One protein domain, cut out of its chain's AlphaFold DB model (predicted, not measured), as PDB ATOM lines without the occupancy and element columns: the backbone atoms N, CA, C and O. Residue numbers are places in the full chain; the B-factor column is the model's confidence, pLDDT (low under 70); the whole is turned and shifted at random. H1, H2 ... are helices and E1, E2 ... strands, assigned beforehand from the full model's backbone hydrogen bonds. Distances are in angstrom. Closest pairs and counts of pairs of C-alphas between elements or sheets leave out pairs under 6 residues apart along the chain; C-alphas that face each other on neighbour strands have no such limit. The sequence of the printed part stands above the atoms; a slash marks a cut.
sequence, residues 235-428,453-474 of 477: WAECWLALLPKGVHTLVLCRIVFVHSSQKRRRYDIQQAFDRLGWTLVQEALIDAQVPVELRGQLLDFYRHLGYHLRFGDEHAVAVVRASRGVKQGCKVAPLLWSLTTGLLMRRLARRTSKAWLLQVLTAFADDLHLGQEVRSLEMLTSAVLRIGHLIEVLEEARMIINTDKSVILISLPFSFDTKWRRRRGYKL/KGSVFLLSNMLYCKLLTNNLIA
ATOM      1  N   TRP A 235      33.199  14.264 -12.922       36.09
ATOM      2  CA  TRP A 235      34.177  15.301 -13.240       36.09
ATOM      3  C   TRP A 235      35.119  15.534 -12.058       36.09
ATOM      4  O   TRP A 235      36.283  15.884 -12.272       36.09
ATOM      5  N   ALA A 236      34.662  15.299 -10.823       38.66
ATOM      6  CA  ALA A 236      35.432  15.532  -9.602       38.66
ATOM      7  C   ALA A 236      36.742  14.718  -9.568       38.66
ATOM      8  O   ALA A 236      37.780  15.227  -9.138       38.66
ATOM      9  N   GLU A 237      36.750  13.495 -10.106       36.94
ATOM     10  CA  GLU A 237      37.973  12.685 -10.208       36.94
ATOM     11  C   GLU A 237      38.983  13.250 -11.223       36.94
ATOM     12  O   GLU A 237      40.188  13.302 -10.950       36.94
ATOM     13  N   CYS A 238      38.508  13.763 -12.364       36.16
ATOM     14  CA  CYS A 238      39.350  14.464 -13.340       36.16
ATOM     15  C   CYS A 238      39.923  15.772 -12.761       36.16
ATOM     16  O   CYS A 238      41.086  16.110 -13.008       36.16
ATOM     17  N   TRP A 239      39.134  16.479 -11.948       35.00
ATOM     18  CA  TRP A 239      39.543  17.672 -11.202       35.00
ATOM     19  C   TRP A 239      40.675  17.375 -10.210       35.00
ATOM     20  O   TRP A 239      41.685  18.085 -10.178       35.00
ATOM     21  N   LEU A 240      40.561  16.284  -9.450       37.44
ATOM     22  CA  LEU A 240      41.572  15.852  -8.480       37.44
ATOM     23  C   LEU A 240      42.893  15.420  -9.138       37.44
ATOM     24  O   LEU A 240      43.956  15.565  -8.530       37.44
ATOM     25  N   ALA A 241      42.853  14.936 -10.385       39.09
ATOM     26  CA  ALA A 241      44.049  14.601 -11.159       39.09
ATOM     27  C   ALA A 241      44.815  15.841 -11.669       39.09
ATOM     28  O   ALA A 241      46.033  15.771 -11.863       39.09
ATOM     29  N   LEU A 242      44.127  16.973 -11.866       34.44
ATOM     30  CA  LEU A 242      44.710  18.231 -12.355       34.44
ATOM     31  C   LEU A 242      45.250  19.135 -11.235       34.44
ATOM     32  O   LEU A 242      46.089  20.000 -11.496       34.44
ATOM     33  N   LEU A 243      44.807  18.936  -9.992       36.41
ATOM     34  CA  LEU A 243      45.243  19.727  -8.843       36.41
ATOM     35  C   LEU A 243      46.615  19.250  -8.323       36.41
ATOM     36  O   LEU A 243      46.769  18.092  -7.917       36.41
ATOM     37  N   PRO A 244      47.644  20.120  -8.262       35.91
ATOM     38  CA  PRO A 244      48.851  19.802  -7.517       35.91
ATOM     39  C   PRO A 244      48.480  19.616  -6.040       35.91
ATOM     40  O   PRO A 244      47.998  20.543  -5.392       35.91
ATOM     41  N   LYS A 245      48.700  18.409  -5.501       35.59
ATOM     42  CA  LYS A 245      48.501  18.115  -4.075       35.59
ATOM     43  C   LYS A 245      49.383  19.047  -3.238       35.59
ATOM     44  O   LYS A 245      50.601  18.881  -3.208       35.59
ATOM     45  N   GLY A 246      48.735  20.016  -2.594       35.09
ATOM     46  CA  GLY A 246      49.351  21.044  -1.765       35.09
ATOM     47  C   GLY A 246      49.907  22.205  -2.584       35.09
ATOM     48  O   GLY A 246      50.928  22.045  -3.247       35.09
ATOM     49  N   VAL A 247      49.236  23.361  -2.508       33.62
ATOM     50  CA  VAL A 247      49.783  24.734  -2.451       33.62
ATOM     51  C   VAL A 247      48.652  25.715  -2.804       33.62
ATOM     52  O   VAL A 247      48.191  25.769  -3.940       33.62
ATOM     53  N   HIS A 248      48.235  26.523  -1.825       30.59
ATOM     54  CA  HIS A 248      47.270  27.630  -1.947       30.59
ATOM     55  C   HIS A 248      47.827  28.854  -2.710       30.59
ATOM     56  O   HIS A 248      47.388  29.981  -2.498       30.59
ATOM     57  N   THR A 249      48.817  28.679  -3.584       30.16
ATOM     58  CA  THR A 249      49.438  29.791  -4.313       30.16
ATOM     59  C   THR A 249      48.939  29.790  -5.748       30.16
ATOM     60  O   THR A 249      49.260  28.885  -6.518       30.16
ATOM     61  N   LEU A 250      48.139  30.810  -6.071       28.80
ATOM     62  CA  LEU A 250      47.620  31.147  -7.396       28.80
ATOM     63  C   LEU A 250      48.712  30.986  -8.460       28.80
ATOM     64  O   LEU A 250      49.653  31.777  -8.545       28.80
ATOM     65  N   VAL A 251      48.599  29.927  -9.258       31.38
ATOM     66  CA  VAL A 251      49.461  29.709 -10.414       31.38
ATOM     67  C   VAL A 251      48.839  30.466 -11.578       31.38
ATOM     68  O   VAL A 251      47.706  30.196 -11.970       31.38
ATOM     69  N   LEU A 252      49.590  31.415 -12.130       26.92
ATOM     70  CA  LEU A 252      49.298  32.036 -13.419       26.92
ATOM     71  C   LEU A 252      49.450  30.962 -14.511       26.92
ATOM     72  O   LEU A 252      50.516  30.780 -15.091       26.92
ATOM     73  N   CYS A 253      48.405  30.179 -14.740       32.28
ATOM     74  CA  CYS A 253      48.369  29.153 -15.767       32.28
ATOM     75  C   CYS A 253      47.870  29.785 -17.059       32.28
ATOM     76  O   CYS A 253      46.703  30.146 -17.175       32.28
ATOM     77  N   ARG A 254      48.711  29.877 -18.086       33.25
ATOM     78  CA  ARG A 254      48.182  30.150 -19.422       33.25
ATOM     79  C   ARG A 254      47.718  28.815 -19.992       33.25
ATOM     80  O   ARG A 254      48.544  27.987 -20.382       33.25
ATOM     81  N   ILE A 255      46.406  28.587 -20.010       42.66
ATOM     82  CA  ILE A 255      45.827  27.446 -20.719       42.66
ATOM     83  C   ILE A 255      45.722  27.867 -22.173       42.66
ATOM     84  O   ILE A 255      44.736  28.420 -22.663       42.66
ATOM     85  N   VAL A 256      46.845  27.693 -22.843       39.09
ATOM     86  CA  VAL A 256      46.945  27.934 -24.262       39.09
ATOM     87  C   VAL A 256      46.700  26.597 -24.918       39.09
ATOM     88  O   VAL A 256      47.596  25.768 -24.919       39.09
ATOM     89  N   PHE A 257      45.543  26.385 -25.530       44.91
ATOM     90  CA  PHE A 257      45.340  25.216 -26.381       44.91
ATOM     91  C   PHE A 257      46.105  25.429 -27.701       44.91
ATOM     92  O   PHE A 257      45.512  25.698 -28.742       44.91
ATOM     93  N   VAL A 258      47.447  25.407 -27.659       31.80
ATOM     94  CA  VAL A 258      48.323  25.623 -28.826       31.80
ATOM     95  C   VAL A 258      49.566  24.766 -28.790       31.80
ATOM     96  O   VAL A 258      50.464  25.009 -27.988       31.80
ATOM     97  N   HIS A 259      49.579  23.839 -29.753       38.16
ATOM     98  CA  HIS A 259      50.659  23.072 -30.383       38.16
ATOM     99  C   HIS A 259      52.110  23.306 -29.927       38.16
ATOM    100  O   HIS A 259      52.607  24.434 -29.928       38.16
ATOM    101  N   SER A 260      52.856  22.213 -29.730       26.58
ATOM    102  CA  SER A 260      54.319  22.264 -29.673       26.58
ATOM    103  C   SER A 260      54.933  22.193 -31.075       26.58
ATOM    104  O   SER A 260      54.700  21.278 -31.851       26.58
ATOM    105  N   SER A 261      55.702  23.231 -31.399       30.09
ATOM    106  CA  SER A 261      56.639  23.391 -32.523       30.09
ATOM    107  C   SER A 261      56.446  22.540 -33.800       30.09
ATOM    108  O   SER A 261      56.805  21.371 -33.855       30.09
ATOM    109  N   GLN A 262      56.092  23.271 -34.871       30.19
ATOM    110  CA  GLN A 262      55.997  22.953 -36.311       30.19
ATOM    111  C   GLN A 262      54.623  22.461 -36.811       30.19
ATOM    112  O   GLN A 262      54.235  21.322 -36.600       30.19
ATOM    113  N   LYS A 263      53.939  23.370 -37.536       34.00
ATOM    114  CA  LYS A 263      52.570  23.341 -38.109       34.00
ATOM    115  C   LYS A 263      51.414  23.481 -37.093       34.00
ATOM    116  O   LYS A 263      50.930  22.507 -36.547       34.00
ATOM    117  N   ARG A 264      50.958  24.733 -36.907       35.31
ATOM    118  CA  ARG A 264      49.766  25.162 -36.134       35.31
ATOM    119  C   ARG A 264      48.539  24.244 -36.354       35.31
ATOM    120  O   ARG A 264      48.006  24.284 -37.457       35.31
ATOM    121  N   ARG A 265      48.054  23.536 -35.323       35.69
ATOM    122  CA  ARG A 265      46.695  22.926 -35.209       35.69
ATOM    123  C   ARG A 265      46.312  22.914 -33.711       35.69
ATOM    124  O   ARG A 265      47.182  22.560 -32.922       35.69
ATOM    125  N   ARG A 266      45.221  23.481 -33.165       46.44
ATOM    126  CA  ARG A 266      43.789  23.695 -33.504       46.44
ATOM    127  C   ARG A 266      42.939  22.426 -33.311       46.44
ATOM    128  O   ARG A 266      43.393  21.348 -33.668       46.44
ATOM    129  N   TYR A 267      41.765  22.547 -32.674       43.81
ATOM    130  CA  TYR A 267      40.720  21.520 -32.719       43.81
ATOM    131  C   TYR A 267      40.418  21.296 -34.196       43.81
ATOM    132  O   TYR A 267      39.925  22.207 -34.861       43.81
ATOM    133  N   ASP A 268      40.792  20.128 -34.696       61.69
ATOM    134  CA  ASP A 268      40.634  19.745 -36.095       61.69
ATOM    135  C   ASP A 268      39.308  18.994 -36.188       61.69
ATOM    136  O   ASP A 268      39.120  17.968 -35.533       61.69
ATOM    137  N   ILE A 269      38.351  19.536 -36.936       69.38
ATOM    138  CA  ILE A 269      37.080  18.852 -37.174       69.38
ATOM    139  C   ILE A 269      37.308  17.829 -38.289       69.38
ATOM    140  O   ILE A 269      37.653  18.174 -39.420       69.38
ATOM    141  N   GLN A 270      37.098  16.548 -37.991       69.44
ATOM    142  CA  GLN A 270      37.328  15.478 -38.953       69.44
ATOM    143  C   GLN A 270      36.365  15.609 -40.138       69.44
ATOM    144  O   GLN A 270      35.156  15.474 -39.967       69.44
ATOM    145  N   GLN A 271      36.907  15.785 -41.350       80.44
ATOM    146  CA  GLN A 271      36.117  15.864 -42.589       80.44
ATOM    147  C   GLN A 271      35.001  16.921 -42.504       80.44
ATOM    148  O   GLN A 271      33.845  16.662 -42.838       80.44
ATOM    149  N   ALA A 272      35.353  18.118 -42.031       80.62
ATOM    150  CA  ALA A 272      34.429  19.216 -41.756       80.62
ATOM    151  C   ALA A 272      33.413  19.488 -42.882       80.62
ATOM    152  O   ALA A 272      32.207  19.532 -42.637       80.62
ATOM    153  N   PHE A 273      33.882  19.598 -44.130       87.19
ATOM    154  CA  PHE A 273      33.012  19.835 -45.283       87.19
ATOM    155  C   PHE A 273      32.101  18.641 -45.596       87.19
ATOM    156  O   PHE A 273      30.940  18.846 -45.938       87.19
ATOM    157  N   ASP A 274      32.578  17.406 -45.430       87.75
ATOM    158  CA  ASP A 274      31.833  16.193 -45.800       87.75
ATOM    159  C   ASP A 274      30.779  15.814 -44.743       87.75
ATOM    160  O   ASP A 274      29.807  15.113 -45.032       87.75
ATOM    161  N   ARG A 275      30.951  16.284 -43.501       87.62
ATOM    162  CA  ARG A 275      30.033  16.020 -42.383       87.62
ATOM    163  C   ARG A 275      28.904  17.030 -42.238       87.62
ATOM    164  O   ARG A 275      27.947  16.733 -41.527       87.62
ATOM    165  N   LEU A 276      28.986  18.183 -42.905       90.38
ATOM    166  CA  LEU A 276      27.968  19.230 -42.819       90.38
ATOM    167  C   LEU A 276      26.570  18.694 -43.156       90.38
ATOM    168  O   LEU A 276      26.267  18.381 -44.306       90.38
ATOM    169  N   GLY A 277      25.690  18.624 -42.158       92.88
ATOM    170  CA  GLY A 277      24.282  18.313 -42.388       92.88
ATOM    171  C   GLY A 277      23.588  19.465 -43.113       92.88
ATOM    172  O   GLY A 277      23.721  20.620 -42.711       92.88
ATOM    173  N   TRP A 278      22.812  19.175 -44.158       94.19
ATOM    174  CA  TRP A 278      22.118  20.224 -44.913       94.19
ATOM    175  C   TRP A 278      21.061  20.966 -44.094       94.19
ATOM    176  O   TRP A 278      20.826  22.140 -44.353       94.19
ATOM    177  N   THR A 279      20.494  20.339 -43.059       94.88
ATOM    178  CA  THR A 279      19.639  21.022 -42.077       94.88
ATOM    179  C   THR A 279      20.400  22.125 -41.343       94.88
ATOM    180  O   THR A 279      19.928  23.251 -41.264       94.88
ATOM    181  N   LEU A 280      21.626  21.844 -40.889       95.62
ATOM    182  CA  LEU A 280      22.472  22.834 -40.220       95.62
ATOM    183  C   LEU A 280      22.895  23.956 -41.180       95.62
ATOM    184  O   LEU A 280      22.913  25.126 -40.804       95.62
ATOM    185  N   VAL A 281      23.197  23.615 -42.436       95.94
ATOM    186  CA  VAL A 281      23.475  24.612 -43.484       95.94
ATOM    187  C   VAL A 281      22.248  25.496 -43.722       95.94
ATOM    188  O   VAL A 281      22.376  26.715 -43.813       95.94
ATOM    189  N   GLN A 282      21.052  24.909 -43.779       97.00
ATOM    190  CA  GLN A 282      19.797  25.644 -43.918       97.00
ATOM    191  C   GLN A 282      19.573  26.606 -42.746       97.00
ATOM    192  O   GLN A 282      19.247  27.769 -42.978       97.00
ATOM    193  N   GLU A 283      19.793  26.162 -41.509       97.69
ATOM    194  CA  GLU A 283      19.724  27.013 -40.315       97.69
ATOM    195  C   GLU A 283      20.731  28.165 -40.377       97.69
ATOM    196  O   GLU A 283      20.391  29.298 -40.046       97.69
ATOM    197  N   ALA A 284      21.955  27.904 -40.845       97.38
ATOM    198  CA  ALA A 284      22.983  28.929 -40.984       97.38
ATOM    199  C   ALA A 284      22.613  29.981 -42.040       97.38
ATOM    200  O   ALA A 284      22.855  31.169 -41.837       97.38
ATOM    201  N   LEU A 285      21.987  29.562 -43.142       97.56
ATOM    202  CA  LEU A 285      21.470  30.459 -44.180       97.56
ATOM    203  C   LEU A 285      20.281  31.291 -43.678       97.56
ATOM    204  O   LEU A 285      20.178  32.466 -44.024       97.56
ATOM    205  N   ILE A 286      19.396  30.700 -42.869       97.75
ATOM    206  CA  ILE A 286      18.280  31.413 -42.227       97.75
ATOM    207  C   ILE A 286      18.815  32.469 -41.259       97.75
ATOM    208  O   ILE A 286      18.404  33.623 -41.326       97.75
ATOM    209  N   ASP A 287      19.755  32.093 -40.394       96.50
ATOM    210  CA  ASP A 287      20.368  33.005 -39.428       96.50
ATOM    211  C   ASP A 287      21.117  34.158 -40.127       96.50
ATOM    212  O   ASP A 287      21.023  35.308 -39.701       96.50
ATOM    213  N   ALA A 288      21.770  33.876 -41.258       95.81
ATOM    214  CA  ALA A 288      22.407  34.880 -42.109       95.81
ATOM    215  C   ALA A 288      21.424  35.702 -42.966       95.81
ATOM    216  O   ALA A 288      21.867  36.510 -43.780       95.81
ATOM    217  N   GLN A 289      20.112  35.497 -42.801       97.31
ATOM    218  CA  GLN A 289      19.043  36.202 -43.518       97.31
ATOM    219  C   GLN A 289      19.156  36.086 -45.046       97.31
ATOM    220  O   GLN A 289      18.805  37.000 -45.789       97.31
ATOM    221  N   VAL A 290      19.637  34.941 -45.535       96.12
ATOM    222  CA  VAL A 290      19.684  34.667 -46.973       96.12
ATOM    223  C   VAL A 290      18.249  34.529 -47.504       96.12
ATOM    224  O   VAL A 290      17.469  33.772 -46.904       96.12
ATOM    225  N   PRO A 291      17.897  35.202 -48.624       97.56
ATOM    226  CA  PRO A 291      16.572  35.110 -49.235       97.56
ATOM    227  C   PRO A 291      16.119  33.664 -49.444       97.56
ATOM    228  O   PRO A 291      16.926  32.784 -49.762       97.56
ATOM    229  N   VAL A 292      14.822  33.409 -49.246       96.19
ATOM    230  CA  VAL A 292      14.257  32.051 -49.264       96.19
ATOM    231  C   VAL A 292      14.446  31.370 -50.618       96.19
ATOM    232  O   VAL A 292      14.760  30.182 -50.653       96.19
ATOM    233  N   GLU A 293      14.356  32.127 -51.708       96.75
ATOM    234  CA  GLU A 293      14.530  31.654 -53.080       96.75
ATOM    235  C   GLU A 293      15.967  31.170 -53.306       96.75
ATOM    236  O   GLU A 293      16.189  30.046 -53.756       96.75
ATOM    237  N   LEU A 294      16.953  31.987 -52.914       95.44
ATOM    238  CA  LEU A 294      18.373  31.658 -53.057       95.44
ATOM    239  C   LEU A 294      18.764  30.473 -52.166       95.44
ATOM    240  O   LEU A 294      19.501  29.582 -52.589       95.44
ATOM    241  N   ARG A 295      18.243  30.435 -50.933       95.62
ATOM    242  CA  ARG A 295      18.433  29.307 -50.015       95.62
ATOM    243  C   ARG A 295      17.853  28.013 -50.593       95.62
ATOM    244  O   ARG A 295      18.517  26.982 -50.508       95.62
ATOM    245  N   GLY A 296      16.652  28.066 -51.173       95.12
ATOM    246  CA  GLY A 296      16.001  26.927 -51.823       95.12
ATOM    247  C   GLY A 296      16.848  26.369 -52.963       95.12
ATOM    248  O   GLY A 296      17.254  25.212 -52.911       95.12
ATOM    249  N   GLN A 297      17.234  27.228 -53.913       95.50
ATOM    250  CA  GLN A 297      18.082  26.847 -55.049       95.50
ATOM    251  C   GLN A 297      19.416  26.230 -54.611       95.50
ATOM    252  O   GLN A 297      19.859  25.227 -55.171       95.50
ATOM    253  N   LEU A 298      20.060  26.810 -53.594       94.50
ATOM    254  CA  LEU A 298      21.339  26.319 -53.093       94.50
ATOM    255  C   LEU A 298      21.209  24.933 -52.447       94.50
ATOM    256  O   LEU A 298      22.029  24.054 -52.706       94.50
ATOM    257  N   LEU A 299      20.193  24.727 -51.607       93.75
ATOM    258  CA  LEU A 299      19.958  23.433 -50.965       93.75
ATOM    259  C   LEU A 299      19.540  22.375 -51.986       93.75
ATOM    260  O   LEU A 299      20.013  21.243 -51.903       93.75
ATOM    261  N   ASP A 300      18.727  22.739 -52.975       94.12
ATOM    262  CA  ASP A 300      18.325  21.827 -54.043       94.12
ATOM    263  C   ASP A 300      19.513  21.427 -54.920       94.12
ATOM    264  O   ASP A 300      19.639  20.248 -55.255       94.12
ATOM    265  N   PHE A 301      20.447  22.342 -55.203       92.00
ATOM    266  CA  PHE A 301      21.710  22.005 -55.868       92.00
ATOM    267  C   PHE A 301      22.485  20.915 -55.112       92.00
ATOM    268  O   PHE A 301      22.936  19.944 -55.721       92.00
ATOM    269  N   TYR A 302      22.620  21.034 -53.787       91.00
ATOM    270  CA  TYR A 302      23.327  20.025 -52.992       91.00
ATOM    271  C   TYR A 302      22.546  18.712 -52.861       91.00
ATOM    272  O   TYR A 302      23.159  17.649 -52.949       91.00
ATOM    273  N   ARG A 303      21.213  18.758 -52.735       89.69
ATOM    274  CA  ARG A 303      20.349  17.561 -52.677       89.69
ATOM    275  C   ARG A 303      20.407  16.710 -53.938       89.69
ATOM    276  O   ARG A 303      20.330  15.489 -53.854       89.69
ATOM    277  N   HIS A 304      20.569  17.347 -55.092       89.62
ATOM    278  CA  HIS A 304      20.675  16.661 -56.378       89.62
ATOM    279  C   HIS A 304      22.126  16.369 -56.784       89.62
ATOM    280  O   HIS A 304      22.367  15.844 -57.872       89.62
ATOM    281  N   LEU A 305      23.102  16.668 -55.918       85.88
ATOM    282  CA  LEU A 305      24.506  16.397 -56.189       85.88
ATOM    283  C   LEU A 305      24.760  14.879 -56.213       85.88
ATOM    284  O   LEU A 305      24.735  14.196 -55.184       85.88
ATOM    285  N   GLY A 306      25.024  14.358 -57.411       83.75
ATOM    286  CA  GLY A 306      25.432  12.977 -57.656       83.75
ATOM    287  C   GLY A 306      26.896  12.880 -58.080       83.75
ATOM    288  O   GLY A 306      27.407  13.724 -58.818       83.75
ATOM    289  N   TYR A 307      27.573  11.833 -57.624       83.44
ATOM    290  CA  TYR A 307      28.902  11.445 -58.076       83.44
ATOM    291  C   TYR A 307      28.768  10.280 -59.047       83.44
ATOM    292  O   TYR A 307      28.263   9.221 -58.683       83.44
ATOM    293  N   HIS A 308      29.230  10.482 -60.278       84.56
ATOM    294  CA  HIS A 308      29.353   9.420 -61.267       84.56
ATOM    295  C   HIS A 308      30.717   8.760 -61.084       84.56
ATOM    296  O   HIS A 308      31.746   9.355 -61.403       84.56
ATOM    297  N   LEU A 309      30.721   7.555 -60.526       81.56
ATOM    298  CA  LEU A 309      31.916   6.746 -60.347       81.56
ATOM    299  C   LEU A 309      32.020   5.781 -61.526       81.56
ATOM    300  O   LEU A 309      31.081   5.037 -61.805       81.56
ATOM    301  N   ARG A 310      33.156   5.815 -62.220       82.75
ATOM    302  CA  ARG A 310      33.529   4.815 -63.224       82.75
ATOM    303  C   ARG A 310      34.560   3.889 -62.597       82.75
ATOM    304  O   ARG A 310      35.539   4.381 -62.035       82.75
ATOM    305  N   PHE A 311      34.322   2.586 -62.671       77.00
ATOM    306  CA  PHE A 311      35.244   1.567 -62.178       77.00
ATOM    307  C   PHE A 311      35.773   0.762 -63.367       77.00
ATOM    308  O   PHE A 311      35.003   0.076 -64.028       77.00
ATOM    309  N   GLY A 312      37.082   0.844 -63.623       75.56
ATOM    310  CA  GLY A 312      37.733   0.144 -64.737       75.56
ATOM    311  C   GLY A 312      37.403   0.715 -66.123       75.56
ATOM    312  O   GLY A 312      36.921   1.843 -66.246       75.56
ATOM    313  N   ASP A 313      37.686  -0.088 -67.151       67.50
ATOM    314  CA  ASP A 313      37.471   0.246 -68.569       67.50
ATOM    315  C   ASP A 313      36.034  -0.042 -69.040       67.50
ATOM    316  O   ASP A 313      35.663   0.250 -70.176       67.50
ATOM    317  N   GLU A 314      35.194  -0.596 -68.164       59.91
ATOM    318  CA  GLU A 314      33.804  -0.895 -68.474       59.91
ATOM    319  C   GLU A 314      32.903   0.335 -68.305       59.91
ATOM    320  O   GLU A 314      33.039   1.145 -67.385       59.91
ATOM    321  N   HIS A 315      31.901   0.446 -69.179       60.19
ATOM    322  CA  HIS A 315      30.887   1.507 -69.188       60.19
ATOM    323  C   HIS A 315      29.946   1.515 -67.961       60.19
ATOM    324  O   HIS A 315      28.946   2.238 -67.955       60.19
ATOM    325  N   ALA A 316      30.246   0.748 -66.909       60.31
ATOM    326  CA  ALA A 316      29.483   0.729 -65.671       60.31
ATOM    327  C   ALA A 316      29.703   2.036 -64.886       60.31
ATOM    328  O   ALA A 316      30.719   2.249 -64.220       60.31
ATOM    329  N   VAL A 317      28.725   2.940 -64.978       73.38
ATOM    330  CA  VAL A 317      28.685   4.189 -64.209       73.38
ATOM    331  C   VAL A 317      27.788   3.987 -62.992       73.38
ATOM    332  O   VAL A 317      26.567   3.933 -63.120       73.38
ATOM    333  N   ALA A 318      28.377   3.932 -61.800       80.69
ATOM    334  CA  ALA A 318      27.613   3.993 -60.560       80.69
ATOM    335  C   ALA A 318      27.308   5.458 -60.220       80.69
ATOM    336  O   ALA A 318      28.199   6.308 -60.247       80.69
ATOM    337  N   VAL A 319      26.054   5.765 -59.880       82.81
ATOM    338  CA  VAL A 319      25.656   7.100 -59.413       82.81
ATOM    339  C   VAL A 319      25.452   7.062 -57.908       82.81
ATOM    340  O   VAL A 319      24.493   6.471 -57.416       82.81
ATOM    341  N   VAL A 320      26.337   7.727 -57.171       84.94
ATOM    342  CA  VAL A 320      26.237   7.869 -55.715       84.94
ATOM    343  C   VAL A 320      25.692   9.252 -55.395       84.94
ATOM    344  O   VAL A 320      26.332  10.261 -55.689       84.94
ATOM    345  N   ARG A 321      24.505   9.321 -54.787       85.69
ATOM    346  CA  ARG A 321      23.938  10.593 -54.317       85.69
ATOM    347  C   ARG A 321      24.531  10.970 -52.965       85.69
ATOM    348  O   ARG A 321      24.669  10.120 -52.087       85.69
ATOM    349  N   ALA A 322      24.864  12.245 -52.794       87.00
ATOM    350  CA  ALA A 322      25.223  12.765 -51.483       87.00
ATOM    351  C   ALA A 322      23.984  12.788 -50.572       87.00
ATOM    352  O   ALA A 322      22.891  13.118 -51.018       87.00
ATOM    353  N   SER A 323      24.153  12.457 -49.293       86.69
ATOM    354  CA  SER A 323      23.116  12.623 -48.258       86.69
ATOM    355  C   SER A 323      23.438  13.754 -47.274       86.69
ATOM    356  O   SER A 323      22.600  14.147 -46.464       86.69
ATOM    357  N   ARG A 324      24.674  14.257 -47.324       90.50
ATOM    358  CA  ARG A 324      25.207  15.354 -46.519       90.50
ATOM    359  C   ARG A 324      26.487  15.890 -47.155       90.50
ATOM    360  O   ARG A 324      27.009  15.323 -48.115       90.50
ATOM    361  N   GLY A 325      27.013  16.934 -46.538       90.94
ATOM    362  CA  GLY A 325      28.282  17.542 -46.871       90.94
ATOM    363  C   GLY A 325      28.156  18.581 -47.972       90.94
ATOM    364  O   GLY A 325      27.170  18.656 -48.706       90.94
ATOM    365  N   VAL A 326      29.183  19.406 -48.088       91.12
ATOM    366  CA  VAL A 326      29.344  20.346 -49.191       91.12
ATOM    367  C   VAL A 326      30.597  19.960 -49.967       91.12
ATOM    368  O   VAL A 326      31.652  19.688 -49.399       91.12
ATOM    369  N   LYS A 327      30.478  19.907 -51.292       86.88
ATOM    370  CA  LYS A 327      31.554  19.461 -52.180       86.88
ATOM    371  C   LYS A 327      32.795  20.347 -52.038       86.88
ATOM    372  O   LYS A 327      32.747  21.542 -52.337       86.88
ATOM    373  N   GLN A 328      33.917  19.749 -51.646       83.38
ATOM    374  CA  GLN A 328      35.216  20.422 -51.641       83.38
ATOM    375  C   GLN A 328      35.595  20.858 -53.066       83.38
ATOM    376  O   GLN A 328      35.302  20.170 -54.044       83.38
ATOM    377  N   GLY A 329      36.186  22.046 -53.197       84.75
ATOM    378  CA  GLY A 329      36.447  22.679 -54.497       84.75
ATOM    379  C   GLY A 329      35.233  23.382 -55.121       84.75
ATOM    380  O   GLY A 329      35.388  24.111 -56.098       84.75
ATOM    381  N   CYS A 330      34.029  23.238 -54.551       89.06
ATOM    382  CA  CYS A 330      32.902  24.088 -54.922       89.06
ATOM    383  C   CYS A 330      33.136  25.522 -54.425       89.06
ATOM    384  O   CYS A 330      33.496  25.732 -53.268       89.06
ATOM    385  N   LYS A 331      32.879  26.522 -55.279       91.06
ATOM    386  CA  LYS A 331      33.129  27.941 -54.965       91.06
ATOM    387  C   LYS A 331      32.318  28.453 -53.770       91.06
ATOM    388  O   LYS A 331      32.791  29.327 -53.054       91.06
ATOM    389  N   VAL A 332      31.122  27.906 -53.541       92.12
ATOM    390  CA  VAL A 332      30.235  28.328 -52.440       92.12
ATOM    391  C   VAL A 332      30.490  27.560 -51.137       92.12
ATOM    392  O   VAL A 332      30.100  28.023 -50.068       92.12
ATOM    393  N   ALA A 333      31.189  26.421 -51.185       91.69
ATOM    394  CA  ALA A 333      31.430  25.591 -50.003       91.69
ATOM    395  C   ALA A 333      32.183  26.325 -48.871       91.69
ATOM    396  O   ALA A 333      31.750  26.202 -47.725       91.69
ATOM    397  N   PRO A 334      33.237  27.133 -49.133       92.88
ATOM    398  CA  PRO A 334      33.893  27.917 -48.086       92.88
ATOM    399  C   PRO A 334      32.948  28.903 -47.390       92.88
ATOM    400  O   PRO A 334      32.987  29.021 -46.170       92.88
ATOM    401  N   LEU A 335      32.063  29.561 -48.148       93.88
ATOM    402  CA  LEU A 335      31.071  30.481 -47.591       93.88
ATOM    403  C   LEU A 335      30.069  29.738 -46.700       93.88
ATOM    404  O   LEU A 335      29.809  30.171 -45.581       93.88
ATOM    405  N   LEU A 336      29.546  28.598 -47.164       94.75
ATOM    406  CA  LEU A 336      28.616  27.781 -46.377       94.75
ATOM    407  C   LEU A 336      29.242  27.287 -45.077       94.75
ATOM    408  O   LEU A 336      28.589  27.298 -44.031       94.75
ATOM    409  N   TRP A 337      30.517  26.901 -45.131       94.19
ATOM    410  CA  TRP A 337      31.275  26.560 -43.941       94.19
ATOM    411  C   TRP A 337      31.372  27.756 -42.988       94.19
ATOM    412  O   TRP A 337      30.990  27.627 -41.830       94.19
ATOM    413  N   SER A 338      31.775  28.936 -43.469       94.62
ATOM    414  CA  SER A 338      31.876  30.143 -42.637       94.62
ATOM    415  C   SER A 338      30.551  30.547 -41.985       94.62
ATOM    416  O   SER A 338      30.540  30.861 -40.794       94.62
ATOM    417  N   LEU A 339      29.435  30.502 -42.721       95.94
ATOM    418  CA  LEU A 339      28.103  30.771 -42.162       95.94
ATOM    419  C   LEU A 339      27.749  29.758 -41.071       95.94
ATOM    420  O   LEU A 339      27.273  30.133 -39.997       95.94
ATOM    421  N   THR A 340      28.041  28.480 -41.315       96.19
ATOM    422  CA  THR A 340      27.787  27.413 -40.346       96.19
ATOM    423  C   THR A 340      28.646  27.577 -39.097       96.19
ATOM    424  O   THR A 340      28.120  27.546 -37.988       96.19
ATOM    425  N   THR A 341      29.949  27.837 -39.240       94.25
ATOM    426  CA  THR A 341      30.826  28.147 -38.104       94.25
ATOM    427  C   THR A 341      30.298  29.354 -37.328       94.25
ATOM    428  O   THR A 341      30.241  29.302 -36.103       94.25
ATOM    429  N   GLY A 342      29.834  30.405 -38.010       95.19
ATOM    430  CA  GLY A 342      29.207  31.567 -37.376       95.19
ATOM    431  C   GLY A 342      27.977  31.207 -36.535       95.19
ATOM    432  O   GLY A 342      27.861  31.658 -35.394       95.19
ATOM    433  N   LEU A 343      27.090  30.352 -37.054       97.06
ATOM    434  CA  LEU A 343      25.935  29.833 -36.312       97.06
ATOM    435  C   LEU A 343      26.369  29.042 -35.068       97.06
ATOM    436  O   LEU A 343      25.843  29.281 -33.979       97.06
ATOM    437  N   LEU A 344      27.350  28.146 -35.202       95.94
ATOM    438  CA  LEU A 344      27.881  27.368 -34.077       95.94
ATOM    439  C   LEU A 344      28.492  28.278 -33.005       95.94
ATOM    440  O   LEU A 344      28.229  28.102 -31.817       95.94
ATOM    441  N   MET A 345      29.228  29.313 -33.410       95.31
ATOM    442  CA  MET A 345      29.798  30.283 -32.475       95.31
ATOM    443  C   MET A 345      28.724  31.114 -31.771       95.31
ATOM    444  O   MET A 345      28.857  31.397 -30.582       95.31
ATOM    445  N   ARG A 346      27.614  31.446 -32.441       95.56
ATOM    446  CA  ARG A 346      26.456  32.067 -31.781       95.56
ATOM    447  C   ARG A 346      25.798  31.131 -30.768       95.56
ATOM    448  O   ARG A 346      25.452  31.592 -29.684       95.56
ATOM    449  N   ARG A 347      25.654  29.836 -31.075       96.94
ATOM    450  CA  ARG A 347      25.153  28.837 -30.110       96.94
ATOM    451  C   ARG A 347      26.057  28.742 -28.886       96.94
ATOM    452  O   ARG A 347      25.567  28.820 -27.765       96.94
ATOM    453  N   LEU A 348      27.370  28.677 -29.097       95.75
ATOM    454  CA  LEU A 348      28.348  28.661 -28.012       95.75
ATOM    455  C   LEU A 348      28.310  29.947 -27.177       95.75
ATOM    456  O   LEU A 348      28.354  29.889 -25.949       95.75
ATOM    457  N   ALA A 349      28.171  31.109 -27.817       96.25
ATOM    458  CA  ALA A 349      28.070  32.388 -27.123       96.25
ATOM    459  C   ALA A 349      26.835  32.475 -26.208       96.25
ATOM    460  O   ALA A 349      26.919  33.135 -25.176       96.25
ATOM    461  N   ARG A 350      25.722  31.797 -26.544       96.94
ATOM    462  CA  ARG A 350      24.525  31.711 -25.679       96.94
ATOM    463  C   ARG A 350      24.750  30.862 -24.423       96.94
ATOM    464  O   ARG A 350      24.127  31.137 -23.411       96.94
ATOM    465  N   ARG A 351      25.627  29.852 -24.489       95.69
ATOM    466  CA  ARG A 351      25.984  28.982 -23.346       95.69
ATOM    467  C   ARG A 351      27.111  29.544 -22.484       95.69
ATOM    468  O   ARG A 351      27.355  29.069 -21.387       95.69
ATOM    469  N   THR A 352      27.855  30.507 -23.016       94.50
ATOM    470  CA  THR A 352      29.053  31.057 -22.379       94.50
ATOM    471  C   THR A 352      28.904  32.571 -22.265       94.50
ATOM    472  O   THR A 352      28.161  33.065 -21.428       94.50
ATOM    473  N   SER A 353      29.583  33.332 -23.116       94.50
ATOM    474  CA  SER A 353      29.241  34.717 -23.415       94.50
ATOM    475  C   SER A 353      29.899  35.124 -24.728       94.50
ATOM    476  O   SER A 353      30.986  34.652 -25.075       94.50
ATOM    477  N   LYS A 354      29.278  36.064 -25.447       95.00
ATOM    478  CA  LYS A 354      29.883  36.666 -26.645       95.00
ATOM    479  C   LYS A 354      31.231  37.324 -26.327       95.00
ATOM    480  O   LYS A 354      32.170  37.181 -27.103       95.00
ATOM    481  N   ALA A 355      31.325  38.015 -25.190       94.62
ATOM    482  CA  ALA A 355      32.539  38.706 -24.761       94.62
ATOM    483  C   ALA A 355      33.707  37.735 -24.551       94.62
ATOM    484  O   ALA A 355      34.787  37.955 -25.091       94.62
ATOM    485  N   TRP A 356      33.475  36.627 -23.839       92.75
ATOM    486  CA  TRP A 356      34.493  35.593 -23.662       92.75
ATOM    487  C   TRP A 356      34.920  34.999 -25.000       92.75
ATOM    488  O   TRP A 356      36.114  34.918 -25.276       92.75
ATOM    489  N   LEU A 357      33.958  34.634 -25.853       93.50
ATOM    490  CA  LEU A 357      34.263  33.976 -27.118       93.50
ATOM    491  C   LEU A 357      35.160  34.843 -28.010       93.50
ATOM    492  O   LEU A 357      36.131  34.338 -28.561       93.50
ATOM    493  N   LEU A 358      34.887  36.148 -28.097       92.31
ATOM    494  CA  LEU A 358      35.713  37.094 -28.856       92.31
ATOM    495  C   LEU A 358      37.133  37.253 -28.294       92.31
ATOM    496  O   LEU A 358      38.048  37.573 -29.046       92.31
ATOM    497  N   GLN A 359      37.323  37.041 -26.991       91.00
ATOM    498  CA  GLN A 359      38.636  37.131 -26.352       91.00
ATOM    499  C   GLN A 359      39.472  35.867 -26.553       91.00
ATOM    500  O   GLN A 359      40.690  35.963 -26.692       91.00
ATOM    501  N   VAL A 360      38.837  34.691 -26.537       89.31
ATOM    502  CA  VAL A 360      39.573  33.420 -26.485       89.31
ATOM    503  C   VAL A 360      39.581  32.653 -27.799       89.31
ATOM    504  O   VAL A 360      40.512  31.884 -28.027       89.31
ATOM    505  N   LEU A 361      38.569  32.811 -28.655       89.56
ATOM    506  CA  LEU A 361      38.414  31.986 -29.846       89.56
ATOM    507  C   LEU A 361      39.089  32.623 -31.057       89.56
ATOM    508  O   LEU A 361      38.775  33.732 -31.475       89.56
ATOM    509  N   THR A 362      39.932  31.842 -31.717       87.69
ATOM    510  CA  THR A 362      40.345  32.066 -33.099       87.69
ATOM    511  C   THR A 362      39.890  30.882 -33.944       87.69
ATOM    512  O   THR A 362      40.347  29.758 -33.741       87.69
ATOM    513  N   ALA A 363      39.009  31.130 -34.909       87.06
ATOM    514  CA  ALA A 363      38.542  30.133 -35.866       87.06
ATOM    515  C   ALA A 363      39.053  30.483 -37.265       87.06
ATOM    516  O   ALA A 363      38.976  31.636 -37.686       87.06
ATOM    517  N   PHE A 364      39.565  29.499 -38.001       84.75
ATOM    518  CA  PHE A 364      39.833  29.666 -39.429       84.75
ATOM    519  C   PHE A 364      39.669  28.324 -40.125       84.75
ATOM    520  O   PHE A 364      40.364  27.376 -39.769       84.75
ATOM    521  N   ALA A 365      38.776  28.274 -41.118       86.94
ATOM    522  CA  ALA A 365      38.278  27.026 -41.694       86.94
ATOM    523  C   ALA A 365      37.776  26.070 -40.592       86.94
ATOM    524  O   ALA A 365      37.027  26.501 -39.713       86.94
ATOM    525  N   ASP A 366      38.142  24.797 -40.657       84.75
ATOM    526  CA  ASP A 366      37.786  23.714 -39.733       84.75
ATOM    527  C   ASP A 366      38.576  23.716 -38.420       84.75
ATOM    528  O   ASP A 366      38.251  22.991 -37.484       84.75
ATOM    529  N   ASP A 367      39.595  24.559 -38.347       85.25
ATOM    530  CA  ASP A 367      40.521  24.632 -37.240       85.25
ATOM    531  C   ASP A 367      40.065  25.687 -36.197       85.25
ATOM    532  O   ASP A 367      40.124  26.904 -36.456       85.25
ATOM    533  N   LEU A 368      39.721  25.246 -34.980       86.88
ATOM    534  CA  LEU A 368      39.361  26.123 -33.849       86.88
ATOM    535  C   LEU A 368      40.475  26.200 -32.794       86.88
ATOM    536  O   LEU A 368      41.092  25.200 -32.441       86.88
ATOM    537  N   HIS A 369      40.734  27.380 -32.239       86.44
ATOM    538  CA  HIS A 369      41.700  27.586 -31.155       86.44
ATOM    539  C   HIS A 369      41.059  28.415 -30.049       86.44
ATOM    540  O   HIS A 369      40.596  29.518 -30.309       86.44
ATOM    541  N   LEU A 370      41.077  27.891 -28.822       87.50
ATOM    542  CA  LEU A 370      40.751  28.628 -27.603       87.50
ATOM    543  C   LEU A 370      42.037  28.964 -26.835       87.50
ATOM    544  O   LEU A 370      42.788  28.067 -26.467       87.50
ATOM    545  N   GLY A 371      42.314  30.239 -26.595       87.00
ATOM    546  CA  GLY A 371      43.467  30.679 -25.815       87.00
ATOM    547  C   GLY A 371      43.019  31.512 -24.625       87.00
ATOM    548  O   GLY A 371      42.536  32.622 -24.819       87.00
ATOM    549  N   GLN A 372      43.211  31.012 -23.401       86.25
ATOM    550  CA  GLN A 372      42.820  31.737 -22.192       86.25
ATOM    551  C   GLN A 372      43.939  31.753 -21.148       86.25
ATOM    552  O   GLN A 372      44.569  30.744 -20.832       86.25
ATOM    553  N   GLU A 373      44.178  32.929 -20.579       84.62
ATOM    554  CA  GLU A 373      44.989  33.061 -19.377       84.62
ATOM    555  C   GLU A 373      44.122  32.824 -18.141       84.62
ATOM    556  O   GLU A 373      43.039  33.391 -18.004       84.62
ATOM    557  N   VAL A 374      44.594  31.967 -17.245       80.06
ATOM    558  CA  VAL A 374      43.884  31.537 -16.048       80.06
ATOM    559  C   VAL A 374      44.734  31.879 -14.839       80.06
ATOM    560  O   VAL A 374      45.856  31.405 -14.686       80.06
ATOM    561  N   ARG A 375      44.197  32.739 -13.975       81.50
ATOM    562  CA  ARG A 375      44.915  33.230 -12.793       81.50
ATOM    563  C   ARG A 375      44.387  32.651 -11.489       81.50
ATOM    564  O   ARG A 375      45.011  32.876 -10.465       81.50
ATOM    565  N   SER A 376      43.282  31.905 -11.522       78.69
ATOM    566  CA  SER A 376      42.654  31.280 -10.355       78.69
ATOM    567  C   SER A 376      42.049  29.914 -10.683       78.69
ATOM    568  O   SER A 376      41.825  29.581 -11.848       78.69
ATOM    569  N   LEU A 377      41.770  29.118  -9.645       78.31
ATOM    570  CA  LEU A 377      41.075  27.834  -9.788       78.31
ATOM    571  C   LEU A 377      39.654  28.017 -10.341       78.31
ATOM    572  O   LEU A 377      39.202  27.235 -11.173       78.31
ATOM    573  N   GLU A 378      38.973  29.082  -9.936       81.25
ATOM    574  CA  GLU A 378      37.659  29.445 -10.466       81.25
ATOM    575  C   GLU A 378      37.723  29.731 -11.975       81.25
ATOM    576  O   GLU A 378      36.929  29.200 -12.749       81.25
ATOM    577  N   MET A 379      38.736  30.480 -12.430       81.94
ATOM    578  CA  MET A 379      38.957  30.722 -13.858       81.94
ATOM    579  C   MET A 379      39.287  29.433 -14.625       81.94
ATOM    580  O   MET A 379      38.847  29.287 -15.765       81.94
ATOM    581  N   LEU A 380      40.041  28.505 -14.020       80.25
ATOM    582  CA  LEU A 380      40.321  27.183 -14.599       80.25
ATOM    583  C   LEU A 380      39.018  26.399 -14.778       80.25
ATOM    584  O   LEU A 380      38.775  25.850 -15.849       80.25
ATOM    585  N   THR A 381      38.168  26.406 -13.751       82.19
ATOM    586  CA  THR A 381      36.851  25.749 -13.736       82.19
ATOM    587  C   THR A 381      35.948  26.302 -14.811       82.19
ATOM    588  O   THR A 381      35.467  25.554 -15.659       82.19
ATOM    589  N   SER A 382      35.833  27.624 -14.872       87.50
ATOM    590  CA  SER A 382      35.067  28.290 -15.914       87.50
ATOM    591  C   SER A 382      35.603  27.976 -17.316       87.50
ATOM    592  O   SER A 382      34.821  27.701 -18.223       87.50
ATOM    593  N   ALA A 383      36.925  27.953 -17.515       83.62
ATOM    594  CA  ALA A 383      37.518  27.630 -18.813       83.62
ATOM    595  C   ALA A 383      37.192  26.192 -19.255       83.62
ATOM    596  O   ALA A 383      36.765  25.991 -20.392       83.62
ATOM    597  N   VAL A 384      37.342  25.206 -18.362       83.50
ATOM    598  CA  VAL A 384      37.041  23.791 -18.642       83.50
ATOM    599  C   VAL A 384      35.559  23.588 -18.966       83.50
ATOM    600  O   VAL A 384      35.246  22.953 -19.972       83.50
ATOM    601  N   LEU A 385      34.652  24.182 -18.186       88.44
ATOM    602  CA  LEU A 385      33.208  24.112 -18.444       88.44
ATOM    603  C   LEU A 385      32.845  24.698 -19.816       88.44
ATOM    604  O   LEU A 385      32.145  24.071 -20.609       88.44
ATOM    605  N   ARG A 386      33.395  25.869 -20.157       91.12
ATOM    606  CA  ARG A 386      33.140  26.522 -21.453       91.12
ATOM    607  C   ARG A 386      33.689  25.730 -22.642       91.12
ATOM    608  O   ARG A 386      33.113  25.782 -23.727       91.12
ATOM    609  N   ILE A 387      34.772  24.980 -22.451       86.25
ATOM    610  CA  ILE A 387      35.266  24.022 -23.451       86.25
ATOM    611  C   ILE A 387      34.304  22.844 -23.590       86.25
ATOM    612  O   ILE A 387      34.028  22.432 -24.714       86.25
ATOM    613  N   GLY A 388      33.759  22.343 -22.478       86.94
ATOM    614  CA  GLY A 388      32.679  21.356 -22.489       86.94
ATOM    615  C   GLY A 388      31.516  21.806 -23.377       86.94
ATOM    616  O   GLY A 388      31.119  21.073 -24.279       86.94
ATOM    617  N   HIS A 389      31.081  23.060 -23.232       91.88
ATOM    618  CA  HIS A 389      30.042  23.638 -24.087       91.88
ATOM    619  C   HIS A 389      30.436  23.746 -25.565       91.88
ATOM    620  O   HIS A 389      29.578  23.573 -26.428       91.88
ATOM    621  N   LEU A 390      31.706  24.024 -25.892       91.19
ATOM    622  CA  LEU A 390      32.166  23.986 -27.286       91.19
ATOM    623  C   LEU A 390      32.019  22.574 -27.861       91.19
ATOM    624  O   LEU A 390      31.507  22.424 -28.967       91.19
ATOM    625  N   ILE A 391      32.465  21.559 -27.119       89.12
ATOM    626  CA  ILE A 391      32.384  20.159 -27.550       89.12
ATOM    627  C   ILE A 391      30.920  19.770 -27.776       89.12
ATOM    628  O   ILE A 391      30.592  19.274 -28.847       89.12
ATOM    629  N   GLU A 392      30.032  20.103 -26.842       91.62
ATOM    630  CA  GLU A 392      28.593  19.827 -26.956       91.62
ATOM    631  C   GLU A 392      27.964  20.498 -28.179       91.62
ATOM    632  O   GLU A 392      27.232  19.859 -28.928       91.62
ATOM    633  N   VAL A 393      28.281  21.772 -28.436       94.69
ATOM    634  CA  VAL A 393      27.775  22.486 -29.621       94.69
ATOM    635  C   VAL A 393      28.241  21.824 -30.922       94.69
ATOM    636  O   VAL A 393      27.487  21.789 -31.897       94.69
ATOM    637  N   LEU A 394      29.471  21.304 -30.963       92.12
ATOM    638  CA  LEU A 394      29.987  20.569 -32.118       92.12
ATOM    639  C   LEU A 394      29.313  19.194 -32.263       92.12
ATOM    640  O   LEU A 394      28.931  18.820 -33.372       92.12
ATOM    641  N   GLU A 395      29.122  18.468 -31.164       90.44
ATOM    642  CA  GLU A 395      28.468  17.152 -31.141       90.44
ATOM    643  C   GLU A 395      26.997  17.233 -31.566       90.44
ATOM    644  O   GLU A 395      26.557  16.464 -32.422       90.44
ATOM    645  N   GLU A 396      26.250  18.218 -31.063       93.19
ATOM    646  CA  GLU A 396      24.867  18.501 -31.475       93.19
ATOM    647  C   GLU A 396      24.768  18.815 -32.974       93.19
ATOM    648  O   GLU A 396      23.805  18.448 -33.648       93.19
ATOM    649  N   ALA A 397      25.800  19.458 -33.523       92.19
ATOM    650  CA  ALA A 397      25.943  19.719 -34.950       92.19
ATOM    651  C   ALA A 397      26.405  18.490 -35.759       92.19
ATOM    652  O   ALA A 397      26.646  18.605 -36.965       92.19
ATOM    653  N   ARG A 398      26.531  17.320 -35.115       92.19
ATOM    654  CA  ARG A 398      27.056  16.058 -35.666       92.19
ATOM    655  C   ARG A 398      28.473  16.184 -36.236       92.19
ATOM    656  O   ARG A 398      28.869  15.415 -37.122       92.19
ATOM    657  N   MET A 399      29.243  17.145 -35.729       88.94
ATOM    658  CA  MET A 399      30.661  17.295 -36.033       88.94
ATOM    659  C   MET A 399      31.470  16.342 -35.161       88.94
ATOM    660  O   MET A 399      31.124  16.088 -34.012       88.94
ATOM    661  N   ILE A 400      32.564  15.815 -35.710       85.75
ATOM    662  CA  ILE A 400      33.479  14.950 -34.964       85.75
ATOM    663  C   ILE A 400      34.804  15.669 -34.794       85.75
ATOM    664  O   ILE A 400      35.412  16.114 -35.769       85.75
ATOM    665  N   ILE A 401      35.249  15.766 -33.548       83.69
ATOM    666  CA  ILE A 401      36.562  16.296 -33.203       83.69
ATOM    667  C   ILE A 401      37.604  15.217 -33.495       83.69
ATOM    668  O   ILE A 401      37.487  14.081 -33.040       83.69
ATOM    669  N   ASN A 402      38.644  15.572 -34.240       79.19
ATOM    670  CA  ASN A 402      39.791  14.712 -34.464       79.19
ATOM    671  C   ASN A 402      40.662  14.695 -33.205       79.19
ATOM    672  O   ASN A 402      41.437  15.622 -32.951       79.19
ATOM    673  N   THR A 403      40.522  13.643 -32.409       75.38
ATOM    674  CA  THR A 403      41.209  13.476 -31.123       75.38
ATOM    675  C   THR A 403      42.717  13.346 -31.267       75.38
ATOM    676  O   THR A 403      43.450  13.810 -30.401       75.38
ATOM    677  N   ASP A 404      43.185  12.793 -32.386       69.75
ATOM    678  CA  ASP A 404      44.613  12.575 -32.644       69.75
ATOM    679  C   ASP A 404      45.341  13.880 -32.977       69.75
ATOM    680  O   ASP A 404      46.555  13.999 -32.810       69.75
ATOM    681  N   LYS A 405      44.596  14.874 -33.467       68.50
ATOM    682  CA  LYS A 405      45.127  16.188 -33.840       68.50
ATOM    683  C   LYS A 405      44.780  17.294 -32.848       68.50
ATOM    684  O   LYS A 405      45.441  18.332 -32.860       68.50
ATOM    685  N   SER A 406      43.757  17.098 -32.023       74.81
ATOM    686  CA  SER A 406      43.320  18.081 -31.035       74.81
ATOM    687  C   SER A 406      44.183  17.982 -29.782       74.81
ATOM    688  O   SER A 406      44.368  16.904 -29.227       74.81
ATOM    689  N   VAL A 407      44.719  19.113 -29.315       71.81
ATOM    690  CA  VAL A 407      45.675  19.138 -28.200       71.81
ATOM    691  C   VAL A 407      45.301  20.213 -27.184       71.81
ATOM    692  O   VAL A 407      44.985  21.347 -27.542       71.81
ATOM    693  N   ILE A 408      45.405  19.856 -25.902       73.19
ATOM    694  CA  ILE A 408      45.319  20.776 -24.765       73.19
ATOM    695  C   ILE A 408      46.731  21.079 -24.286       73.19
ATOM    696  O   ILE A 408      47.493  20.162 -23.977       73.19
ATOM    697  N   LEU A 409      47.081  22.361 -24.210       71.06
ATOM    698  CA  LEU A 409      48.393  22.787 -23.747       71.06
ATOM    699  C   LEU A 409      48.259  23.713 -22.539       71.06
ATOM    700  O   LEU A 409      47.401  24.592 -22.453       71.06
ATOM    701  N   ILE A 410      49.096  23.439 -21.543       70.00
ATOM    702  CA  ILE A 410      49.118  24.165 -20.280       70.00
ATOM    703  C   ILE A 410      50.539  24.687 -20.112       70.00
ATOM    704  O   ILE A 410      51.510  23.925 -20.071       70.00
ATOM    705  N   SER A 411      50.668  26.011 -20.062       68.06
ATOM    706  CA  SER A 411      51.924  26.679 -19.750       68.06
ATOM    707  C   SER A 411      51.864  27.189 -18.316       68.06
ATOM    708  O   SER A 411      50.954  27.929 -17.938       68.06
ATOM    709  N   LEU A 412      52.835  26.743 -17.521       65.00
ATOM    710  CA  LEU A 412      53.014  27.139 -16.129       65.00
ATOM    711  C   LEU A 412      54.140  28.180 -16.032       65.00
ATOM    712  O   LEU A 412      55.072  28.143 -16.842       65.00
ATOM    713  N   PRO A 413      54.127  29.062 -15.021       57.75
ATOM    714  CA  PRO A 413      55.232  29.974 -14.763       57.75
ATOM    715  C   PRO A 413      56.532  29.200 -14.489       57.75
ATOM    716  O   PRO A 413      56.538  28.172 -13.806       57.75
ATOM    717  N   PHE A 414      57.657  29.726 -14.979       46.81
ATOM    718  CA  PHE A 414      58.978  29.076 -14.956       46.81
ATOM    719  C   PHE A 414      59.454  28.635 -13.553       46.81
ATOM    720  O   PHE A 414      60.107  27.597 -13.404       46.81
ATOM    721  N   SER A 415      59.095  29.391 -12.509       53.16
ATOM    722  CA  SER A 415      59.443  29.095 -11.110       53.16
ATOM    723  C   SER A 415      58.745  27.842 -10.563       53.16
ATOM    724  O   SER A 415      59.300  27.142  -9.711       53.16
ATOM    725  N   PHE A 416      57.552  27.527 -11.074       49.03
ATOM    726  CA  PHE A 416      56.814  26.317 -10.726       49.03
ATOM    727  C   PHE A 416      57.313  25.109 -11.513       49.03
ATOM    728  O   PHE A 416      57.517  24.055 -10.913       49.03
ATOM    729  N   ASP A 417      57.586  25.260 -12.813       48.78
ATOM    730  CA  ASP A 417      58.055  24.158 -13.667       48.78
ATOM    731  C   ASP A 417      59.373  23.552 -13.138       48.78
ATOM    732  O   ASP A 417      59.515  22.339 -12.986       48.78
ATOM    733  N   THR A 418      60.322  24.395 -12.722       48.44
ATOM    734  CA  THR A 418      61.603  23.939 -12.150       48.44
ATOM    735  C   THR A 418      61.463  23.255 -10.784       48.44
ATOM    736  O   THR A 418      62.098  22.221 -10.561       48.44
ATOM    737  N   LYS A 419      60.622  23.766  -9.870       47.88
ATOM    738  CA  LYS A 419      60.351  23.110  -8.572       47.88
ATOM    739  C   LYS A 419      59.597  21.787  -8.736       47.88
ATOM    740  O   LYS A 419      59.906  20.821  -8.039       47.88
ATOM    741  N   TRP A 420      58.640  21.725  -9.660       47.22
ATOM    742  CA  TRP A 420      57.844  20.527  -9.924       47.22
ATOM    743  C   TRP A 420      58.695  19.410 -10.547       47.22
ATOM    744  O   TRP A 420      58.658  18.275 -10.068       47.22
ATOM    745  N   ARG A 421      59.563  19.747 -11.517       50.53
ATOM    746  CA  ARG A 421      60.551  18.820 -12.108       50.53
ATOM    747  C   ARG A 421      61.514  18.234 -11.074       50.53
ATOM    748  O   ARG A 421      61.812  17.046 -11.135       50.53
ATOM    749  N   ARG A 422      61.983  19.041 -10.113       49.44
ATOM    750  CA  ARG A 422      62.888  18.574  -9.043       49.44
ATOM    751  C   ARG A 422      62.204  17.624  -8.057       49.44
ATOM    752  O   ARG A 422      62.838  16.682  -7.607       49.44
ATOM    753  N   ARG A 423      60.927  17.853  -7.723       47.34
ATOM    754  CA  ARG A 423      60.213  17.069  -6.695       47.34
ATOM    755  C   ARG A 423      59.733  15.695  -7.152       47.34
ATOM    756  O   ARG A 423      59.566  14.829  -6.305       47.34
ATOM    757  N   ARG A 424      59.457  15.495  -8.443       44.59
ATOM    758  CA  ARG A 424      58.855  14.238  -8.925       44.59
ATOM    759  C   ARG A 424      59.798  13.329  -9.708       44.59
ATOM    760  O   ARG A 424      59.359  12.268 -10.119       44.59
ATOM    761  N   GLY A 425      61.056  13.706  -9.949       33.69
ATOM    762  CA  GLY A 425      62.036  12.859 -10.656       33.69
ATOM    763  C   GLY A 425      61.711  12.551 -12.130       33.69
ATOM    764  O   GLY A 425      62.570  12.066 -12.863       33.69
ATOM    765  N   TYR A 426      60.507  12.871 -12.608       34.88
ATOM    766  CA  TYR A 426      60.098  12.682 -13.992       34.88
ATOM    767  C   TYR A 426      60.651  13.796 -14.881       34.88
ATOM    768  O   TYR A 426      60.316  14.977 -14.736       34.88
ATOM    769  N   LYS A 427      61.448  13.409 -15.882       34.41
ATOM    770  CA  LYS A 427      61.663  14.236 -17.072       34.41
ATOM    771  C   LYS A 427      60.345  14.271 -17.846       34.41
ATOM    772  O   LYS A 427      60.055  13.353 -18.607       34.41
ATOM    773  N   LEU A 428      59.544  15.319 -17.652       35.41
ATOM    774  CA  LEU A 428      58.456  15.628 -18.583       35.41
ATOM    775  C   LEU A 428      59.063  15.704 -19.994       35.41
ATOM    776  O   LEU A 428      60.108  16.353 -20.138       35.41
ATOM    777  N   LYS A 453      60.891  28.920 -22.669       26.48
ATOM    778  CA  LYS A 453      61.073  27.478 -22.438       26.48
ATOM    779  C   LYS A 453      60.180  27.064 -21.267       26.48
ATOM    780  O   LYS A 453      60.478  27.414 -20.132       26.48
ATOM    781  N   GLY A 454      59.105  26.322 -21.546       27.86
ATOM    782  CA  GLY A 454      58.210  25.771 -20.519       27.86
ATOM    783  C   GLY A 454      56.783  25.541 -21.027       27.86
ATOM    784  O   GLY A 454      55.918  26.406 -20.896       27.86
ATOM    785  N   SER A 455      56.516  24.379 -21.621       31.20
ATOM    786  CA  SER A 455      55.156  23.932 -21.966       31.20
ATOM    787  C   SER A 455      55.021  22.456 -21.612       31.20
ATOM    788  O   SER A 455      55.944  21.682 -21.871       31.20
ATOM    789  N   VAL A 456      53.905  22.081 -20.985       31.19
ATOM    790  CA  VAL A 456      53.639  20.721 -20.498       31.19
ATOM    791  C   VAL A 456      52.513  20.105 -21.326       31.19
ATOM    792  O   VAL A 456      51.492  20.750 -21.562       31.19
ATOM    793  N   PHE A 457      52.704  18.859 -21.764       28.27
ATOM    794  CA  PHE A 457      51.676  18.046 -22.415       28.27
ATOM    795  C   PHE A 457      50.913  17.230 -21.372       28.27
ATOM    796  O   PHE A 457      51.525  16.487 -20.607       28.27
ATOM    797  N   LEU A 458      49.586  17.319 -21.395       29.39
ATOM    798  CA  LEU A 458      48.692  16.355 -20.759       29.39
ATOM    799  C   LEU A 458      47.867  15.707 -21.873       29.39
ATOM    800  O   LEU A 458      47.034  16.363 -22.493       29.39
ATOM    801  N   LEU A 459      48.154  14.438 -22.171       24.97
ATOM    802  CA  LEU A 459      47.384  13.631 -23.119       24.97
ATOM    803  C   LEU A 459      46.272  12.860 -22.393       24.97
ATOM    804  O   LEU A 459      46.501  12.262 -21.345       24.97
ATOM    805  N   SER A 460      45.085  12.925 -23.001       29.62
ATOM    806  CA  SER A 460      43.921  12.030 -22.918       29.62
ATOM    807  C   SER A 460      43.642  11.309 -21.591       29.62
ATOM    808  O   SER A 460      43.999  10.149 -21.428       29.62
ATOM    809  N   ASN A 461      42.866  11.941 -20.709       25.22
ATOM    810  CA  ASN A 461      41.974  11.208 -19.794       25.22
ATOM    811  C   ASN A 461      40.583  11.862 -19.691       25.22
ATOM    812  O   ASN A 461      39.596  11.150 -19.570       25.22
ATOM    813  N   MET A 462      40.457  13.185 -19.890       28.27
ATOM    814  CA  MET A 462      39.140  13.853 -19.871       28.27
ATOM    815  C   MET A 462      38.193  13.433 -21.006       28.27
ATOM    816  O   MET A 462      36.981  13.475 -20.833       28.27
ATOM    817  N   LEU A 463      38.717  13.010 -22.163       31.81
ATOM    818  CA  LEU A 463      37.872  12.612 -23.295       31.81
ATOM    819  C   LEU A 463      37.292  11.192 -23.148       31.81
ATOM    820  O   LEU A 463      36.312  10.857 -23.804       31.81
ATOM    821  N   TYR A 464      37.890  10.361 -22.287       27.61
ATOM    822  CA  TYR A 464      37.482   8.965 -22.118       27.61
ATOM    823  C   TYR A 464      36.249   8.833 -21.212       27.61
ATOM    824  O   TYR A 464      35.403   7.975 -21.451       27.61
ATOM    825  N   CYS A 465      36.088   9.730 -20.231       27.91
ATOM    826  CA  CYS A 465      34.949   9.709 -19.306       27.91
ATOM    827  C   CYS A 465      33.603   9.990 -20.000       27.91
ATOM    828  O   CYS A 465      32.613   9.360 -19.655       27.91
ATOM    829  N   LYS A 466      33.565  10.838 -21.045       29.02
ATOM    830  CA  LYS A 466      32.318  11.164 -21.777       29.02
ATOM    831  C   LYS A 466      31.910  10.092 -22.810       29.02
ATOM    832  O   LYS A 466      30.739   9.982 -23.162       29.02
ATOM    833  N   LEU A 467      32.854   9.264 -23.274       30.47
ATOM    834  CA  LEU A 467      32.575   8.134 -24.180       30.47
ATOM    835  C   LEU A 467      32.006   6.902 -23.452       30.47
ATOM    836  O   LEU A 467      31.338   6.078 -24.080       30.47
ATOM    837  N   LEU A 468      32.243   6.773 -22.143       28.48
ATOM    838  CA  LEU A 468      31.713   5.678 -21.325       28.48
ATOM    839  C   LEU A 468      30.283   5.945 -20.836       28.48
ATOM    840  O   LEU A 468      29.468   5.025 -20.845       28.48
ATOM    841  N   THR A 469      29.930   7.192 -20.513       31.56
ATOM    842  CA  THR A 469      28.565   7.539 -20.080       31.56
ATOM    843  C   THR A 469      27.526   7.410 -21.189       31.56
ATOM    844  O   THR A 469      26.436   6.894 -20.947       31.56
ATOM    845  N   ASN A 470      27.870   7.750 -22.435       30.73
ATOM    846  CA  ASN A 470      26.943   7.595 -23.564       30.73
ATOM    847  C   ASN A 470      26.701   6.131 -23.984       30.73
ATOM    848  O   ASN A 470      25.690   5.855 -24.622       30.73
ATOM    849  N   ASN A 471      27.571   5.186 -23.605       28.75
ATOM    850  CA  ASN A 471      27.342   3.754 -23.847       28.75
ATOM    851  C   ASN A 471      26.605   3.051 -22.693       28.75
ATOM    852  O   ASN A 471      26.051   1.978 -22.905       28.75
ATOM    853  N   LEU A 472      26.537   3.650 -21.498       27.00
ATOM    854  CA  LEU A 472      25.773   3.103 -20.367       27.00
ATOM    855  C   LEU A 472      24.285   3.494 -20.394       27.00
ATOM    856  O   LEU A 472      23.464   2.784 -19.824       27.00
ATOM    857  N   ILE A 473      23.914   4.557 -21.116       27.77
ATOM    858  CA  ILE A 473      22.506   4.968 -21.287       27.77
ATOM    859  C   ILE A 473      21.825   4.229 -22.463       27.77
ATOM    860  O   ILE A 473      20.603   4.155 -22.523       27.77
ATOM    861  N   ALA A 474      22.589   3.586 -23.354       25.64
ATOM    862  CA  ALA A 474      22.055   2.805 -24.478       25.64
ATOM    863  C   ALA A 474      21.756   1.320 -24.156       25.64
ATOM    864  O   ALA A 474      21.343   0.582 -25.046       25.64
TER     865      ALA A 474
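This is residues 235 to 428 and 453 to 474 of the 477 residues of the protein "Hypothetical protein" of Symbiodinium sp. KB8 (UniProt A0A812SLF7). Picture a long, loose body in two parts joined by the long helix H5. At one end is the helical hairpin H3 and H4, followed by a thin strand hairpin, E2 and E3; at the other is a small antiparallel sheet in the order E1 - E5 - E4, with H7 covering one face and H6 beside its strands. H1, H8 and H9 touch no other helix, and residues 421 to 427 and 467 to 474 stick out. The printed part has 216 residues with nine named helices and five named strands, in the order H1 E1 H2 H3 H4 E2 E3 H5 H6 E4 E5 H7 H8 H9, and its class is mostly helix. It is loose, with a radius of gyration of the C-alphas of 21.7 A, and elongated, spanning 70 by 45 by 40 A.

Begin at H1, residues 235 to 242, which is close but not clearly touching H9, residues 462 to 474; their closest C-alphas, of Cys 238 and Met 462, are 6.6 A apart. Next comes the edge strand E1, residues 253 to 256, the antiparallel neighbour of E5, residues 367 to 374; look for N 253 and O 374, 2.8 A apart. H2, residues 272 to 275, is close but not clearly touching H5, residues 333 to 351, with the C-alphas of Phe 273 and Trp 337 closest at 7.1 A. H3, residues 278 to 287, and H4, residues 292 to 303, form a helical hairpin and touch at Leu 285 and Arg 295, their closest C-alphas, 6.7 A apart, at a shallow tilt of 18 degrees, opposite ways. E2, residues 306 to 310, and E3, residues 317 to 321, form an antiparallel hairpin, with N 307 and O 320 at 2.8 A. H5 is the hub, touching three helices. It touches H3 at Ala 284 and Thr 340, whose C-alphas are closest at 5.1 A, and stands about perpendicular to it, but only just, at 72 degrees. It touches H6, residues 354 to 360, with the C-alphas of Ala 349 and Leu 357 closest at 6.4 A. H6 stands at the sheet's level, its height being 1.5 A. E4, residues 361 to 364, forms a hairpin with E5; N 362 and O 369 are 2.8 A apart. E5 is staggered, pairing with E4 over residues 367 to 370 and with E1 over 371 to 374. H7, residues 377 to 396, lies over E5 at a height over the sheet of 10.9 A, along the strands, at 8 degrees on the local plane. H5 and H7 make two layers with the sheet, helices on one face of it, and touch at Leu 348 and Leu 390, their closest C-alphas, 6.1 A apart, at a steep tilt of 46 degrees. H8, residues 414 to 424, is not on the sheet. Every O i to N i+4 pair is within hydrogen-bond range in H1, H3, H4, H5, H6 and H7; H8 has 6 of 7, H9 has 3 of 9 with 3 of 10 O i to N i+3 pairs, and H2 is too short for such a pair.

Find C-alpha 235 at (34.177, 15.301, -13.240), where H1 begins. H5 runs 27.4 A from C-alpha 333 at (31.430, 25.591, -50.003). E5 runs 22.5 A, H7 28.6 A, and H9 20.9 A to C-alpha 474 at (22.055, 2.805, -24.478).

The C-alphas farthest apart, of His 248 and His 315, are 74.0 A apart. Residues 429 to 452 are not printed, and C-alphas 428 and 453 are 12.7 A apart across the cut. The links E1 to H2, E3 to H5 and H7 to H8 are long. The mean pLDDT of the printed part is 70.2, with 82 residues under 70, among them 235 to 270 and 453 to 474.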